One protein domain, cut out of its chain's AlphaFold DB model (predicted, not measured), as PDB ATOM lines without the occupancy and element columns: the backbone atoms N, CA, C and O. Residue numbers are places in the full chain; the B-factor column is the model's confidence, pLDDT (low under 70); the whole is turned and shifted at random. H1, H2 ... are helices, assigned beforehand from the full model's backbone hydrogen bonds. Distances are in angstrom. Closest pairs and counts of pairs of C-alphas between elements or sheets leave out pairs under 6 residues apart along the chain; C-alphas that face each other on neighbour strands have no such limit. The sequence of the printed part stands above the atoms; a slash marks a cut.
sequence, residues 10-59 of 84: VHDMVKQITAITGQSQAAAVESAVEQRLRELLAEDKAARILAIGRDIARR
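Overview. This is residues 10 to 59 of the 84 residues of the protein "Type II toxin-antitoxin system VapB family antitoxin" of Tsukamurella spumae (UniProt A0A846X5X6). One long helix, H2, makes nearly the whole length of the domain, and a short helix, H1, stands across its beginning, about perpendicular to it, with H1's residues 14 to 18 touching residues 25 to 29 of H2, in the shape of a T with a short bar and a long stem. Residues 30 to 59 of H2 stick out free. The printed part has 50 residues with two named helices, H1 then H2, and no named strand; its class is all helix. It is extended, with a radius of gyration of the C-alphas of 18.1 A and spans of 56 by 16 by 14 A.

Along the chain. H2 holds residues 25 to 59 and is 51.4 A long from first to last C-alpha, from (251.667, 179.900, 289.631) to (219.965, 149.369, 263.061). H1 holds residues 10 to 21, measures 16.4 A, and begins with C-alpha 10 at (243.129, 178.330, 296.308).

Arrangement. H2 touches H1 with residues 25 to 29 alone, and H1 touches H2 with residues 14 to 18 alone. Their closest C-alphas, those of Thr 18 and Gln 25, are 6.0 A apart. Their lines are about perpendicular, at 81 degrees. In H1 and H2 every O i to N i+4 pair is within hydrogen-bond range.

Size, cuts and confidence. The two C-alphas farthest apart, those of Ala 19 and Arg 59, are 56.1 A apart. The link from H1 to H2, three residues, is tight. The printed part has no cut, and no printed residue is under 70 in pLDDT.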
ATOM      1  N   VAL A  10     242.625 178.695 297.644       95.88
ATOM      2  CA  VAL A  10     243.129 178.330 296.308       95.88
ATOM      3  C   VAL A  10     244.524 178.899 296.085       95.88
ATOM      4  O   VAL A  10     245.398 178.190 295.587       95.88
ATOM      5  N   HIS A  11     244.764 180.140 296.506       95.75
ATOM      6  CA  HIS A  11     246.084 180.760 296.406       95.75
ATOM      7  C   HIS A  11     247.147 179.994 297.199       95.75
ATOM      8  O   HIS A  11     248.232 179.736 296.677       95.75
ATOM      9  N   ASP A  12     246.826 179.568 298.423       97.00
ATOM     10  CA  ASP A  12     247.739 178.791 299.266       97.00
ATOM     11  C   ASP A  12     248.022 177.400 298.688       97.00
ATOM     12  O   ASP A  12     249.170 176.952 298.698       97.00
ATOM     13  N   MET A  13     247.011 176.731 298.123       97.12
ATOM     14  CA  MET A  13     247.208 175.456 297.425       97.12
ATOM     15  C   MET A  13     248.119 175.623 296.203       97.12
ATOM     16  O   MET A  13     249.058 174.849 296.023       97.12
ATOM     17  N   VAL A  14     247.904 176.662 295.390       96.06
ATOM     18  CA  VAL A  14     248.762 176.945 294.229       96.06
ATOM     19  C   VAL A  14     250.185 177.282 294.672       96.06
ATOM     20  O   VAL A  14     251.137 176.788 294.072       96.06
ATOM     21  N   LYS A  15     250.366 178.046 295.757       95.56
ATOM     22  CA  LYS A  15     251.693 178.307 296.336       95.56
ATOM     23  C   LYS A  15     252.418 177.027 296.738       95.56
ATOM     24  O   LYS A  15     253.599 176.892 296.425       95.56
ATOM     25  N   GLN A  16     251.732 176.091 297.392       97.56
ATOM     26  CA  GLN A  16     252.325 174.804 297.759       97.56
ATOM     27  C   GLN A  16     252.782 174.026 296.523       97.56
ATOM     28  O   GLN A  16     253.909 173.539 296.504       97.56
ATOM     29  N   ILE A  17     251.966 173.990 295.463       96.31
ATOM     30  CA  ILE A  17     252.360 173.364 294.194       96.31
ATOM     31  C   ILE A  17     253.621 174.037 293.648       96.31
ATOM     32  O   ILE A  17     254.597 173.347 293.374       96.31
ATOM     33  N   THR A  18     253.657 175.370 293.568       96.06
ATOM     34  CA  THR A  18     254.845 176.079 293.062       96.06
ATOM     35  C   THR A  18     256.096 175.859 293.909       96.06
ATOM     36  O   THR A  18     257.191 175.783 293.361       96.06
ATOM     37  N   ALA A  19     255.953 175.720 295.231       97.38
ATOM     38  CA  ALA A  19     257.072 175.439 296.128       97.38
ATOM     39  C   ALA A  19     257.641 174.026 295.919       97.38
ATOM     40  O   ALA A  19     258.845 173.830 296.041       97.38
ATOM     41  N   ILE A  20     256.783 173.058 295.585       98.06
ATOM     42  CA  ILE A  20     257.174 171.664 295.338       98.06
ATOM     43  C   ILE A  20     257.749 171.495 293.926       98.06
ATOM     44  O   ILE A  20     258.748 170.804 293.749       98.06
ATOM     45  N   THR A  21     257.127 172.103 292.913       95.69
ATOM     46  CA  THR A  21     257.462 171.861 291.499       95.69
ATOM     47  C   THR A  21     258.448 172.871 290.916       95.69
ATOM     48  O   THR A  21     258.972 172.648 289.826       95.69
ATOM     49  N   GLY A  22     258.675 174.003 291.591       96.38
ATOM     50  CA  GLY A  22     259.472 175.121 291.075       96.38
ATOM     51  C   GLY A  22     258.820 175.871 289.906       96.38
ATOM     52  O   GLY A  22     259.434 176.763 289.321       96.38
ATOM     53  N   GLN A  23     257.584 175.522 289.540       94.31
ATOM     54  CA  GLN A  23     256.851 176.175 288.460       94.31
ATOM     55  C   GLN A  23     256.313 177.541 288.896       94.31
ATOM     56  O   GLN A  23     256.104 177.811 290.078       94.31
ATOM     57  N   SER A  24     256.009 178.401 287.920       95.00
ATOM     58  CA  SER A  24     255.224 179.608 288.191       95.00
ATOM     59  C   SER A  24     253.777 179.246 288.551       95.00
ATOM     60  O   SER A  24     253.263 178.212 288.125       95.00
ATOM     61  N   GLN A  25     253.080 180.121 289.284       93.69
ATOM     62  CA  GLN A  25     251.667 179.900 289.631       93.69
ATOM     63  C   GLN A  25     250.782 179.741 288.387       93.69
ATOM     64  O   GLN A  25     249.862 178.928 288.384       93.69
ATOM     65  N   ALA A  26     251.082 180.488 287.320       94.44
ATOM     66  CA  ALA A  26     250.370 180.379 286.053       94.44
ATOM     67  C   ALA A  26     250.569 178.996 285.414       94.44
ATOM     68  O   ALA A  26     249.584 178.358 285.063       94.44
ATOM     69  N   ALA A  27     251.811 178.502 285.351       94.62
ATOM     70  CA  ALA A  27     252.119 177.180 284.796       94.62
ATOM     71  C   ALA A  27     251.526 176.032 285.640       94.62
ATOM     72  O   ALA A  27     251.044 175.034 285.102       94.62
ATOM     73  N   ALA A  28     251.512 176.182 286.968       94.69
ATOM     74  CA  ALA A  28     250.877 175.224 287.869       94.69
ATOM     75  C   ALA A  28     249.362 175.118 287.609       94.69
ATOM     76  O   ALA A  28     248.817 174.020 287.540       94.69
ATOM     77  N   VAL A  29     248.681 176.251 287.416       94.88
ATOM     78  CA  VAL A  29     247.238 176.256 287.127       94.88
ATOM     79  C   VAL A  29     246.945 175.783 285.708       94.88
ATOM     80  O   VAL A  29     246.028 174.991 285.520       94.88
ATOM     81  N   GLU A  30     247.731 176.209 284.723       95.38
ATOM     82  CA  GLU A  30     247.609 175.759 283.335       95.38
ATOM     83  C   GLU A  30     247.706 174.235 283.234       95.38
ATOM     84  O   GLU A  30     246.790 173.598 282.719       95.38
ATOM     85  N   SER A  31     248.750 173.634 283.812       95.12
ATOM     86  CA  SER A  31     248.930 172.178 283.780       95.12
ATOM     87  C   SER A  31     247.783 171.416 284.456       95.12
ATOM     88  O   SER A  31     247.313 170.411 283.915       95.12
ATOM     89  N   ALA A  32     247.279 171.910 285.591       95.06
ATOM     90  CA  ALA A  32     246.144 171.309 286.288       95.06
ATOM     91  C   ALA A  32     244.842 171.400 285.471       95.06
ATOM     92  O   ALA A  32     244.095 170.423 285.374       95.06
ATOM     93  N   VAL A  33     244.576 172.557 284.855       96.12
ATOM     94  CA  VAL A  33     243.406 172.767 283.989       96.12
ATOM     95  C   VAL A  33     243.491 171.882 282.750       96.12
ATOM     96  O   VAL A  33     242.515 171.214 282.412       96.12
ATOM     97  N   GLU A  34     244.651 171.825 282.097       97.25
ATOM     98  CA  GLU A  34     244.861 170.963 280.938       97.25
ATOM     99  C   GLU A  34     244.651 169.487 281.268       97.25
ATOM    100  O   GLU A  34     243.993 168.774 280.509       97.25
ATOM    101  N   GLN A  35     245.204 169.011 282.388       96.88
ATOM    102  CA  GLN A  35     245.014 167.632 282.814       96.88
ATOM    103  C   GLN A  35     243.526 167.332 282.996       96.88
ATOM    104  O   GLN A  35     243.027 166.358 282.430       96.88
ATOM    105  N   ARG A  36     242.807 168.202 283.715       96.94
ATOM    106  CA  ARG A  36     241.379 168.002 283.951       96.94
ATOM    107  C   ARG A  36     240.573 168.021 282.655       96.94
ATOM    108  O   ARG A  36     239.646 167.232 282.494       96.94
ATOM    109  N   LEU A  37     240.932 168.896 281.718       97.12
ATOM    110  CA  LEU A  37     240.276 168.970 280.418       97.12
ATOM    111  C   LEU A  37     240.521 167.702 279.590       97.12
ATOM    112  O   LEU A  37     239.583 167.183 278.988       97.12
ATOM    113  N   ARG A  38     241.750 167.172 279.583       95.62
ATOM    114  CA  ARG A  38     242.074 165.913 278.893       95.62
ATOM    115  C   ARG A  38     241.251 164.743 279.426       95.62
ATOM    116  O   ARG A  38     240.724 163.980 278.622       95.62
ATOM    117  N   GLU A  39     241.119 164.619 280.744       94.12
ATOM    118  CA  GLU A  39     240.300 163.579 281.382       94.12
ATOM    119  C   GLU A  39     238.832 163.680 280.948       94.12
ATOM    120  O   GLU A  39     238.266 162.712 280.445       94.12
ATOM    121  N   LEU A  40     238.244 164.875 281.047       93.06
ATOM    122  CA  LEU A  40     236.845 165.112 280.679       93.06
ATOM    123  C   LEU A  40     236.571 164.844 279.193       93.06
ATOM    124  O   LEU A  40     235.560 164.241 278.842       93.06
ATOM    125  N   LEU A  41     237.478 165.266 278.309       91.75
ATOM    126  CA  LEU A  41     237.346 165.015 276.872       91.75
ATOM    127  C   LEU A  41     237.540 163.534 276.521       91.75
ATOM    128  O   LEU A  41     236.910 163.038 275.586       91.75
ATOM    129  N   ALA A  42     238.397 162.811 277.248       90.00
ATOM    130  CA  ALA A  42     238.552 161.371 277.075       90.00
ATOM    131  C   ALA A  42     237.283 160.613 277.498       90.00
ATOM    132  O   ALA A  42     236.829 159.731 276.761       90.00
ATOM    133  N   GLU A  43     236.682 160.988 278.632       84.19
ATOM    134  CA  GLU A  43     235.400 160.448 279.100       84.19
ATOM    135  C   GLU A  43     234.274 160.708 278.084       84.19
ATOM    136  O   GLU A  43     233.557 159.774 277.707       84.19
ATOM    137  N   ASP A  44     234.168 161.935 277.560       90.81
ATOM    138  CA  ASP A  44     233.188 162.293 276.524       90.81
ATOM    139  C   ASP A  44     233.383 161.471 275.241       90.81
ATOM    140  O   ASP A  44     232.431 160.909 274.690       90.81
ATOM    141  N   LYS A  45     234.633 161.306 274.791       91.38
ATOM    142  CA  LYS A  45     234.944 160.512 273.597       91.38
ATOM    143  C   LYS A  45     234.524 159.052 273.764       91.38
ATOM    144  O   LYS A  45     233.922 158.493 272.847       91.38
ATOM    145  N   ALA A  46     234.816 158.436 274.909       90.00
ATOM    146  CA  ALA A  46     234.411 157.059 275.188       90.00
ATOM    147  C   ALA A  46     232.880 156.921 275.200       90.00
ATOM    148  O   ALA A  46     232.328 156.036 274.538       90.00
ATOM    149  N   ALA A  47     232.184 157.840 275.876       91.00
ATOM    150  CA  ALA A  47     230.726 157.869 275.904       91.00
ATOM    151  C   ALA A  47     230.127 158.023 274.497       91.00
ATOM    152  O   ALA A  47     229.183 157.306 274.142       91.00
ATOM    153  N   ARG A  48     230.709 158.896 273.668       92.56
ATOM    154  CA  ARG A  48     230.291 159.132 272.283       92.56
ATOM    155  C   ARG A  48     230.513 157.914 271.392       92.56
ATOM    156  O   ARG A  48     229.606 157.551 270.644       92.56
ATOM    157  N   ILE A  49     231.669 157.255 271.486       95.12
ATOM    158  CA  ILE A  49     231.954 156.011 270.748       95.12
ATOM    159  C   ILE A  49     230.920 154.940 271.105       95.12
ATOM    160  O   ILE A  49     230.327 154.331 270.216       95.12
ATOM    161  N   LEU A  50     230.640 154.753 272.397       94.38
ATOM    162  CA  LEU A  50     229.640 153.788 272.853       94.38
ATOM    163  C   LEU A  50     228.222 154.160 272.403       94.38
ATOM    164  O   LEU A  50     227.431 153.280 272.072       94.38
ATOM    165  N   ALA A  51     227.879 155.450 272.379       94.31
ATOM    166  CA  ALA A  51     226.588 155.911 271.883       94.31
ATOM    167  C   ALA A  51     226.406 155.591 270.392       94.31
ATOM    168  O   ALA A  51     225.368 155.045 270.022       94.31
ATOM    169  N   ILE A  52     227.431 155.850 269.574       94.81
ATOM    170  CA  ILE A  52     227.445 155.501 268.147       94.81
ATOM    171  C   ILE A  52     227.340 153.983 267.970       94.81
ATOM    172  O   ILE A  52     226.494 153.518 267.214       94.81
ATOM    173  N   GLY A  53     228.126 153.197 268.713       92.31
ATOM    174  CA  GLY A  53     228.061 151.735 268.661       92.31
ATOM    175  C   GLY A  53     226.670 151.192 269.004       92.31
ATOM    176  O   GLY A  53     226.155 150.325 268.303       92.31
ATOM    177  N   ARG A  54     226.011 151.750 270.029       92.75
ATOM    178  CA  ARG A  54     224.628 151.392 270.393       92.75
ATOM    179  C   ARG A  54     223.604 151.788 269.332       92.75
ATOM    180  O   ARG A  54     222.594 151.103 269.201       92.75
ATOM    181  N   ASP A  55     223.806 152.903 268.641       94.06
ATOM    182  CA  ASP A  55     222.932 153.341 267.549       94.06
ATOM    183  C   ASP A  55     223.097 152.445 266.313       94.06
ATOM    184  O   ASP A  55     222.103 151.982 265.762       94.06
ATOM    185  N   ILE A  56     224.335 152.095 265.950       91.19
ATOM    186  CA  ILE A  56     224.625 151.122 264.885       91.19
ATOM    187  C   ILE A  56     224.002 149.763 265.223       91.19
ATOM    188  O   ILE A  56     223.274 149.207 264.405       91.19
ATOM    189  N   ALA A  57     224.221 149.255 266.440       88.12
ATOM    190  CA  ALA A  57     223.689 147.964 266.874       88.12
ATOM    191  C   ALA A  57     222.155 147.892 266.795       88.12
ATOM    192  O   ALA A  57     221.612 146.846 266.460       88.12
ATOM    193  N   ARG A  58     221.447 149.003 267.047       89.75
ATOM    194  CA  ARG A  58     219.980 149.071 266.912       89.75
ATOM    195  C   ARG A  58     219.485 148.991 265.467       89.75
ATOM    196  O   ARG A  58     218.316 148.684 265.260       89.75
ATOM    197  N   ARG A  59     220.329 149.320 264.488       90.81
ATOM    198  CA  ARG A  59     219.965 149.369 263.061       90.81
ATOM    199  C   ARG A  59     220.305 148.085 262.309       90.81
ATOM    200  O   ARG A  59     219.865 147.931 261.174       90.81
TER     201      ARG A  59